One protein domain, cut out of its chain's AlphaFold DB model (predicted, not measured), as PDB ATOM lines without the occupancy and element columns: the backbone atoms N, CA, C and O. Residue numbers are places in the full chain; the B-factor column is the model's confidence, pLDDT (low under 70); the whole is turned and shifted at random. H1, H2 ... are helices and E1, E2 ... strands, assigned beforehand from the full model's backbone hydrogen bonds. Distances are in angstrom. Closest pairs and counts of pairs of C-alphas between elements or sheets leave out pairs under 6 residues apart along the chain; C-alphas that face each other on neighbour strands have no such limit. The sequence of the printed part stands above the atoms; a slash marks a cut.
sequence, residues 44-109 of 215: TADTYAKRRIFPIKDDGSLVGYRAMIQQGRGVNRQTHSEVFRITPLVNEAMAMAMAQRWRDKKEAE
ATOM      1  N   THR A  44     -49.778  13.467 -31.179       70.44
ATOM      2  CA  THR A  44     -49.074  13.369 -32.465       70.44
ATOM      3  C   THR A  44     -47.906  12.386 -32.372       70.44
ATOM      4  O   THR A  44     -47.329  12.205 -31.291       70.44
ATOM      5  N   ALA A  45     -47.527  11.798 -33.512       68.56
ATOM      6  CA  ALA A  45     -46.335  10.955 -33.644       68.56
ATOM      7  C   ALA A  45     -45.069  11.679 -33.160       68.56
ATOM      8  O   ALA A  45     -44.229  11.093 -32.484       68.56
ATOM      9  N   ASP A  46     -44.995  12.987 -33.394       71.06
ATOM     10  CA  ASP A  46     -43.877  13.828 -32.979       71.06
ATOM     11  C   ASP A  46     -43.776  13.960 -31.449       71.06
ATOM     12  O   ASP A  46     -42.710  13.811 -30.846       71.06
ATOM     13  N   THR A  47     -44.920  14.146 -30.782       71.00
ATOM     14  CA  THR A  47     -44.977  14.195 -29.312       71.00
ATOM     15  C   THR A  47     -44.626  12.829 -28.715       71.00
ATOM     16  O   THR A  47     -43.940  12.741 -27.697       71.00
ATOM     17  N   TYR A  48     -45.064  11.751 -29.365       73.12
ATOM     18  CA  TYR A  48     -44.745  10.378 -28.986       73.12
ATOM     19  C   TYR A  48     -43.258  10.041 -29.165       73.12
ATOM     20  O   TYR A  48     -42.645   9.409 -28.296       73.12
ATOM     21  N   ALA A  49     -42.651  10.510 -30.254       75.56
ATOM     22  CA  ALA A  49     -41.229  10.361 -30.539       75.56
ATOM     23  C   ALA A  49     -40.355  11.124 -29.535       75.56
ATOM     24  O   ALA A  49     -39.200  10.758 -29.333       75.56
ATOM     25  N   LYS A  50     -40.903  12.135 -28.853       81.69
ATOM     26  CA  LYS A  50     -40.236  12.899 -27.784       81.69
ATOM     27  C   LYS A  50     -40.601  12.410 -26.375       81.69
ATOM     28  O   LYS A  50     -40.201  13.018 -25.382       81.69
ATOM     29  N   ARG A  51     -41.338  11.296 -26.237       83.69
ATOM     30  CA  ARG A  51     -41.708  10.755 -24.916       83.69
ATOM     31  C   ARG A  51     -40.462  10.516 -24.067       83.69
ATOM     32  O   ARG A  51     -39.464   9.996 -24.568       83.69
ATOM     33  N   ARG A  52     -40.553  10.839 -22.772       80.38
ATOM     34  CA  ARG A  52     -39.486  10.630 -21.770       80.38
ATOM     35  C   ARG A  52     -38.161  11.335 -22.088       80.38
ATOM     36  O   ARG A  52     -37.160  11.059 -21.431       80.38
ATOM     37  N   ILE A  53     -38.164  12.233 -23.067       89.88
ATOM     38  CA  ILE A  53     -37.042  13.087 -23.419       89.88
ATOM     39  C   ILE A  53     -37.432  14.502 -23.012       89.88
ATOM     40  O   ILE A  53     -38.518  14.983 -23.328       89.88
ATOM     41  N   PHE A  54     -36.553  15.150 -22.264       91.12
ATOM     42  CA  PHE A  54     -36.769  16.477 -21.715       91.12
ATOM     43  C   PHE A  54     -35.708  17.418 -22.281       91.12
ATOM     44  O   PHE A  54     -34.526  17.071 -22.222       91.12
ATOM     45  N   PRO A  55     -36.084  18.587 -22.825       93.81
ATOM     46  CA  PRO A  55     -35.101  19.578 -23.234       93.81
ATOM     47  C   PRO A  55     -34.353  20.094 -22.002       93.81
ATOM     48  O   PRO A  55     -34.949  20.340 -20.953       93.81
ATOM     49  N   ILE A  56     -33.044  20.256 -22.138       94.56
ATOM     50  CA  ILE A  56     -32.192  20.926 -21.163       94.56
ATOM     51  C   ILE A  56     -31.933  22.317 -21.713       94.56
ATOM     52  O   ILE A  56     -31.437  22.457 -22.832       94.56
ATOM     53  N   LYS A  57     -32.282  23.329 -20.926       94.81
ATOM     54  CA  LYS A  57     -32.024  24.722 -21.264       94.81
ATOM     55  C   LYS A  57     -31.003  25.305 -20.300       94.81
ATOM     56  O   LYS A  57     -31.055  24.983 -19.115       94.81
ATOM     57  N   ASP A  58     -30.120  26.135 -20.826       91.06
ATOM     58  CA  ASP A  58     -29.206  26.984 -20.071       91.06
ATOM     59  C   ASP A  58     -29.466  28.424 -20.502       91.06
ATOM     60  O   ASP A  58     -29.504  28.707 -21.699       91.06
ATOM     61  N   ASP A  59     -29.781  29.285 -19.539       90.19
ATOM     62  CA  ASP A  59     -30.195  30.677 -19.767       90.19
ATOM     63  C   ASP A  59     -31.230  30.857 -20.905       90.19
ATOM     64  O   ASP A  59     -31.108  31.671 -21.818       90.19
ATOM     65  N   GLY A  60     -32.242  29.980 -20.924       85.88
ATOM     66  CA  GLY A  60     -33.299  29.962 -21.944       85.88
ATOM     67  C   GLY A  60     -32.922  29.298 -23.276       85.88
ATOM     68  O   GLY A  60     -33.821  28.846 -23.994       85.88
ATOM     69  N   SER A  61     -31.629  29.138 -23.560       91.56
ATOM     70  CA  SER A  61     -31.105  28.495 -24.767       91.56
ATOM     71  C   SER A  61     -31.108  26.975 -24.639       91.56
ATOM     72  O   SER A  61     -30.770  26.419 -23.596       91.56
ATOM     73  N   LEU A  62     -31.498  26.265 -25.698       92.44
ATOM     74  CA  LEU A  62     -31.471  24.804 -25.702       92.44
ATOM     75  C   LEU A  62     -30.020  24.304 -25.766       92.44
ATOM     76  O   LEU A  62     -29.326  24.536 -26.748       92.44
ATOM     77  N   VAL A  63     -29.587  23.562 -24.744       94.62
ATOM     78  CA  VAL A  63     -28.228  22.991 -24.657       94.62
ATOM     79  C   VAL A  63     -28.198  21.472 -24.825       94.62
ATOM     80  O   VAL A  63     -27.131  20.858 -24.838       94.62
ATOM     81  N   GLY A  64     -29.362  20.835 -24.957       95.25
ATOM     82  CA  GLY A  64     -29.463  19.411 -25.256       95.25
ATOM     83  C   GLY A  64     -30.728  18.757 -24.737       95.25
ATOM     84  O   GLY A  64     -31.730  19.407 -24.447       95.25
ATOM     85  N   TYR A  65     -30.659  17.439 -24.599       96.00
ATOM     86  CA  TYR A  65     -31.784  16.587 -24.257       96.00
ATOM     87  C   TYR A  65     -31.406  15.594 -23.159       96.00
ATOM     88  O   TYR A  65     -30.343  14.979 -23.184       96.00
ATOM     89  N   ARG A  66     -32.296  15.409 -22.184       94.94
ATOM     90  CA  ARG A  66     -32.203  14.369 -21.155       94.94
ATOM     91  C   ARG A  66     -33.243  13.300 -21.433       94.94
ATOM     92  O   ARG A  66     -34.436  13.571 -21.308       94.94
ATOM     93  N   ALA A  67     -32.811  12.084 -21.731       92.25
ATOM     94  CA  ALA A  67     -33.701  10.933 -21.703       92.25
ATOM     95  C   ALA A  67     -33.792  10.414 -20.260       92.25
ATOM     96  O   ALA A  67     -32.773  10.263 -19.588       92.25
ATOM     97  N   MET A  68     -35.002  10.176 -19.752       88.81
ATOM     98  CA  MET A  68     -35.211   9.706 -18.380       88.81
ATOM     99  C   MET A  68     -36.331   8.668 -18.293       88.81
ATOM    100  O   MET A  68     -37.491   8.936 -18.607       88.81
ATOM    101  N   ILE A  69     -35.999   7.494 -17.764       85.00
ATOM    102  CA  ILE A  69     -36.927   6.398 -17.501       85.00
ATOM    103  C   ILE A  69     -36.945   6.130 -15.999       85.00
ATOM    104  O   ILE A  69     -35.918   5.878 -15.377       85.00
ATOM    105  N   GLN A  70     -38.135   6.180 -15.408       78.50
ATOM    106  CA  GLN A  70     -38.340   5.900 -13.990       78.50
ATOM    107  C   GLN A  70     -39.172   4.632 -13.826       78.50
ATOM    108  O   GLN A  70     -40.261   4.520 -14.403       78.50
ATOM    109  N   GLN A  71     -38.666   3.714 -13.011       71.25
ATOM    110  CA  GLN A  71     -39.256   2.415 -12.710       71.25
ATOM    111  C   GLN A  71     -39.479   2.273 -11.201       71.25
ATOM    112  O   GLN A  71     -38.726   2.817 -10.400       71.25
ATOM    113  N   GLY A  72     -40.527   1.552 -10.800       57.84
ATOM    114  CA  GLY A  72     -40.834   1.307  -9.388       57.84
ATOM    115  C   GLY A  72     -41.553   2.462  -8.674       57.84
ATOM    116  O   GLY A  72     -42.011   3.432  -9.285       57.84
ATOM    117  N   ARG A  73     -41.706   2.321  -7.350       57.66
ATOM    118  CA  ARG A  73     -42.392   3.272  -6.456       57.66
ATOM    119  C   ARG A  73     -41.685   3.372  -5.108       57.66
ATOM    120  O   ARG A  73     -41.151   2.381  -4.616       57.66
ATOM    121  N   GLY A  74     -41.788   4.550  -4.489       64.19
ATOM    122  CA  GLY A  74     -41.270   4.806  -3.146       64.19
ATOM    123  C   GLY A  74     -39.784   4.479  -3.049       64.19
ATOM    124  O   GLY A  74     -39.010   4.885  -3.912       64.19
ATOM    125  N   VAL A  75     -39.425   3.697  -2.034       52.19
ATOM    126  CA  VAL A  75     -38.048   3.256  -1.762       52.19
ATOM    127  C   VAL A  75     -37.445   2.372  -2.860       52.19
ATOM    128  O   VAL A  75     -36.237   2.365  -3.034       52.19
ATOM    129  N   ASN A  76     -38.272   1.696  -3.666       57.25
ATOM    130  CA  ASN A  76     -37.819   0.829  -4.762       57.25
ATOM    131  C   ASN A  76     -37.808   1.553  -6.118       57.25
ATOM    132  O   ASN A  76     -37.836   0.911  -7.171       57.25
ATOM    133  N   ARG A  77     -37.872   2.890  -6.123       70.44
ATOM    134  CA  ARG A  77     -37.849   3.670  -7.360       70.44
ATOM    135  C   ARG A  77     -36.426   3.733  -7.905       70.44
ATOM    136  O   ARG A  77     -35.543   4.295  -7.270       70.44
ATOM    137  N   GLN A  78     -36.245   3.238  -9.121       76.62
ATOM    138  CA  GLN A  78     -35.011   3.374  -9.884       76.62
ATOM    139  C   GLN A  78     -35.207   4.404 -10.995       76.62
ATOM    140  O   GLN A  78     -36.255   4.457 -11.646       76.62
ATOM    141  N   THR A  79     -34.203   5.256 -11.188       84.69
ATOM    142  CA  THR A  79     -34.185   6.256 -12.258       84.69
ATOM    143  C   THR A  79     -32.990   5.974 -13.150       84.69
ATOM    144  O   THR A  79     -31.856   5.987 -12.684       84.69
ATOM    145  N   HIS A  80     -33.253   5.739 -14.430       88.56
ATOM    146  CA  HIS A  80     -32.244   5.650 -15.474       88.56
ATOM    147  C   HIS A  80     -32.317   6.933 -16.283       88.56
ATOM    148  O   HIS A  80     -33.389   7.298 -16.772       88.56
ATOM    149  N   SER A  81     -31.200   7.631 -16.427       92.94
ATOM    150  CA  SER A  81     -31.160   8.853 -17.219       92.94
ATOM    151  C   SER A  81     -29.823   9.023 -17.899       92.94
ATOM    152  O   SER A  81     -28.801   8.730 -17.288       92.94
ATOM    153  N   GLU A  82     -29.859   9.580 -19.100       95.31
ATOM    154  CA  GLU A  82     -28.683   9.940 -19.883       95.31
ATOM    155  C   GLU A  82     -28.898  11.323 -20.500       95.31
ATOM    156  O   GLU A  82     -30.034  11.719 -20.797       95.31
ATOM    157  N   VAL A  83     -27.814  12.080 -20.646       96.06
ATOM    158  CA  VAL A  83     -27.842  13.456 -21.145       96.06
ATOM    159  C   VAL A  83     -27.052  13.552 -22.443       96.06
ATOM    160  O   VAL A  83     -25.880  13.207 -22.497       96.06
ATOM    161  N   PHE A  84     -27.691  14.110 -23.464       95.75
ATOM    162  CA  PHE A  84     -27.132  14.321 -24.792       95.75
ATOM    163  C   PHE A  84     -27.062  15.821 -25.051       95.75
ATOM    164  O   PHE A  84     -28.089  16.467 -25.266       95.75
ATOM    165  N   ARG A  85     -25.859  16.393 -24.952       95.06
ATOM    166  CA  ARG A  85     -25.637  17.832 -25.135       95.06
ATOM    167  C   ARG A  85     -25.428  18.180 -26.602       95.06
ATOM    168  O   ARG A  85     -24.817  17.410 -27.342       95.06
ATOM    169  N   ILE A  86     -25.903  19.359 -26.979       94.50
ATOM    170  CA  ILE A  86     -25.567  19.985 -28.256       94.50
ATOM    171  C   ILE A  86     -24.122  20.470 -28.152       94.50
ATOM    172  O   ILE A  86     -23.728  21.091 -27.166       94.50
ATOM    173  N   THR A  87     -23.318  20.128 -29.150       92.12
ATOM    174  CA  THR A  87     -21.896  20.484 -29.243       92.12
ATOM    175  C   THR A  87     -21.581  20.872 -30.690       92.12
ATOM    176  O   THR A  87     -22.398  20.600 -31.569       92.12
ATOM    177  N   PRO A  88     -20.401  21.438 -30.998       91.00
ATOM    178  CA  PRO A  88     -20.044  21.767 -32.382       91.00
ATOM    179  C   PRO A  88     -20.109  20.578 -33.360       91.00
ATOM    180  O   PRO A  88     -20.327  20.774 -34.548       91.00
ATOM    181  N   LEU A  89     -19.953  19.345 -32.863       91.38
ATOM    182  CA  LEU A  89     -20.017  18.109 -33.657       91.38
ATOM    183  C   LEU A  89     -21.392  17.425 -33.616       91.38
ATOM    184  O   LEU A  89     -21.644  16.494 -34.376       91.38
ATOM    185  N   VAL A  90     -22.267  17.842 -32.700       90.81
ATOM    186  CA  VAL A  90     -23.577  17.228 -32.462       90.81
ATOM    187  C   VAL A  90     -24.609  18.339 -32.432       90.81
ATOM    188  O   VAL A  90     -24.795  19.002 -31.410       90.81
ATOM    189  N   ASN A  91     -25.288  18.533 -33.557       93.94
ATOM    190  CA  ASN A  91     -26.379  19.493 -33.643       93.94
ATOM    191  C   ASN A  91     -27.621  19.018 -32.860       93.94
ATOM    192  O   ASN A  91     -27.681  17.899 -32.341       93.94
ATOM    193  N   GLU A  92     -28.636  19.876 -32.787       92.81
ATOM    194  CA  GLU A  92     -29.875  19.598 -32.061       92.81
ATOM    195  C   GLU A  92     -30.567  18.301 -32.511       92.81
ATOM    196  O   GLU A  92     -30.948  17.476 -31.676       92.81
ATOM    197  N   ALA A  93     -30.694  18.092 -33.824       92.50
ATOM    198  CA  ALA A  93     -31.346  16.912 -34.382       92.50
ATOM    199  C   ALA A  93     -30.587  15.623 -34.025       92.50
ATOM    200  O   ALA A  93     -31.201  14.622 -33.650       92.50
ATOM    201  N   MET A  94     -29.252  15.656 -34.064       93.69
ATOM    202  CA  MET A  94     -28.410  14.535 -33.652       93.69
ATOM    203  C   MET A  94     -28.544  14.254 -32.153       93.69
ATOM    204  O   MET A  94     -28.721  13.098 -31.771       93.69
ATOM    205  N   ALA A  95     -28.530  15.285 -31.304       93.81
ATOM    206  CA  ALA A  95     -28.719  15.123 -29.863       93.81
ATOM    207  C   ALA A  95     -30.093  14.504 -29.535       93.81
ATOM    208  O   ALA A  95     -30.184  13.607 -28.693       93.81
ATOM    209  N   MET A  96     -31.150  14.923 -30.240       94.12
ATOM    210  CA  MET A  96     -32.480  14.317 -30.131       94.12
ATOM    211  C   MET A  96     -32.474  12.851 -30.582       94.12
ATOM    212  O   MET A  96     -32.977  11.989 -29.861       94.12
ATOM    213  N   ALA A  97     -31.875  12.540 -31.735       92.25
ATOM    214  CA  ALA A  97     -31.807  11.175 -32.256       92.25
ATOM    215  C   ALA A  97     -31.022  10.236 -31.323       92.25
ATOM    216  O   ALA A  97     -31.426   9.094 -31.098       92.25
ATOM    217  N   MET A  98     -29.931  10.716 -30.722       93.94
ATOM    218  CA  MET A  98     -29.180   9.973 -29.706       93.94
ATOM    219  C   MET A  98     -30.030   9.715 -28.457       93.94
ATOM    220  O   MET A  98     -30.064   8.585 -27.963       93.94
ATOM    221  N   ALA A  99     -30.779  10.721 -27.990       93.69
ATOM    222  CA  ALA A  99     -31.700  10.574 -26.867       93.69
ATOM    223  C   ALA A  99     -32.827   9.570 -27.158       93.69
ATOM    224  O   ALA A  99     -33.168   8.761 -26.291       93.69
ATOM    225  N   GLN A 100     -33.373   9.576 -28.378       90.94
ATOM    226  CA  GLN A 100     -34.373   8.606 -28.833       90.94
ATOM    227  C   GLN A 100     -33.807   7.186 -28.868       90.94
ATOM    228  O   GLN A 100     -34.391   6.297 -28.253       90.94
ATOM    229  N   ARG A 101     -32.637   6.982 -29.489       92.25
ATOM    230  CA  ARG A 101     -31.971   5.670 -29.556       92.25
ATOM    231  C   ARG A 101     -31.659   5.113 -28.172       92.25
ATOM    232  O   ARG A 101     -31.930   3.944 -27.908       92.25
ATOM    233  N   TRP A 102     -31.116   5.943 -27.280       93.94
ATOM    234  CA  TRP A 102     -30.852   5.527 -25.905       93.94
ATOM    235  C   TRP A 102     -32.141   5.157 -25.178       93.94
ATOM    236  O   TRP A 102     -32.189   4.116 -24.527       93.94
ATOM    237  N   ARG A 103     -33.204   5.964 -25.322       90.62
ATOM    238  CA  ARG A 103     -34.511   5.667 -24.726       90.62
ATOM    239  C   ARG A 103     -35.039   4.333 -25.232       90.62
ATOM    240  O   ARG A 103     -35.416   3.518 -24.404       90.62
ATOM    241  N   ASP A 104     -35.085   4.115 -26.543       87.19
ATOM    242  CA  ASP A 104     -35.681   2.906 -27.122       87.19
ATOM    243  C   ASP A 104     -34.891   1.654 -26.730       87.19
ATOM    244  O   ASP A 104     -35.481   0.670 -26.286       87.19
ATOM    245  N   LYS A 105     -33.552   1.728 -26.757       88.88
ATOM    246  CA  LYS A 105     -32.690   0.660 -26.237       88.88
ATOM    247  C   LYS A 105     -32.963   0.390 -24.756       88.88
ATOM    248  O   LYS A 105     -33.114  -0.761 -24.358       88.88
ATOM    249  N   LYS A 106     -33.053   1.441 -23.934       88.12
ATOM    250  CA  LYS A 106     -33.256   1.285 -22.492       88.12
ATOM    251  C   LYS A 106     -34.668   0.816 -22.146       88.12
ATOM    252  O   LYS A 106     -34.837   0.059 -21.198       88.12
ATOM    253  N   GLU A 107     -35.681   1.223 -22.908       83.38
ATOM    254  CA  GLU A 107     -37.039   0.688 -22.799       83.38
ATOM    255  C   GLU A 107     -37.057  -0.810 -23.136       83.38
ATOM    256  O   GLU A 107     -37.617  -1.576 -22.354       83.38
ATOM    257  N   ALA A 108     -36.370  -1.241 -24.200       81.25
ATOM    258  CA  ALA A 108     -36.240  -2.657 -24.552       81.25
ATOM    259  C   ALA A 108     -35.528  -3.477 -23.458       81.25
ATOM    260  O   ALA A 108     -36.061  -4.494 -23.018       81.25
ATOM    261  N   GLU A 109     -34.387  -2.999 -22.942       81.50
ATOM    262  CA  GLU A 109     -33.662  -3.634 -21.822       81.50
ATOM    263  C   GLU A 109     -34.536  -3.803 -20.570       81.50
ATOM    264  O   GLU A 109     -34.412  -4.781 -19.836       81.50
TER     265      GLU A 109
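Overview. This is residues 44 to 109 of the 215 residues of an uncharacterized protein of Pseudomonas marincola (UniProt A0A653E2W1). A strongly twisted sheet of three antiparallel strands has one long helix, H2, packed along one of its faces over E2 and E3, while its other face is bare. The short helix H1 lies off the sheet at the first printed residues, and the loop of residues 72 to 77 sticks out beyond the E2 and E3 hairpin. The printed part has 66 residues, with two named helices and three named strands in the order H1 E1 E2 E3 H2; the sheet order is E1 - E2 - E3, and the class is mixed, helices and strands. It is only just compact, close to loose, with a radius of gyration of the C-alphas of 12.8 A and spans of 39 by 27 by 23 A.

Arrangement. H1, residues 45 to 49, is not on the sheet. E1, residues 53 to 58, and E2, residues 61 to 71, form an antiparallel hairpin at 143 degrees, with N 54 and O 66 within hydrogen-bond range at 2.8 A. E2 bends by 55 degrees at residue 64. E2 and E3, residues 78 to 85, form the next hairpin at 160 degrees, with N 69 and O 80 at 2.8 A; the three strands make a meander, each the antiparallel neighbour of the one before. H2, residues 92 to 109, is on the sheet at a height of 8.6 A, two layers in which a helix is on one face of a sheet. It runs along the strands, at 5 degrees to E2 on the local plane; the closest C-alphas of E2 and H2 are those of Ala 67 and Ala 99, 5.5 A apart. H1 and H2 are close but not clearly touching, their closest C-alphas, of Ala 49 and Gln 100, 7.3 A apart. In H1 and H2 every O i to N i+4 pair is within hydrogen-bond range.

Along the chain. H1 begins at C-alpha 45 (-46.335, 10.955, -33.644) and is 6.0 A long. E1 measures 16.3 A, E2 29.9 A and E3 23.0 A from first to last C-alpha. H2 measures 25.7 A and ends at C-alpha 109 (-33.662, -3.634, -21.822).

Size, cuts and confidence. The two C-alphas farthest apart, of Val 75 and Pro 88, are 40.1 A apart. The printed part has no cut and no long link. Mean pLDDT of the printed part is 85.6; residue 45 and residues 72 to 76 are under 70.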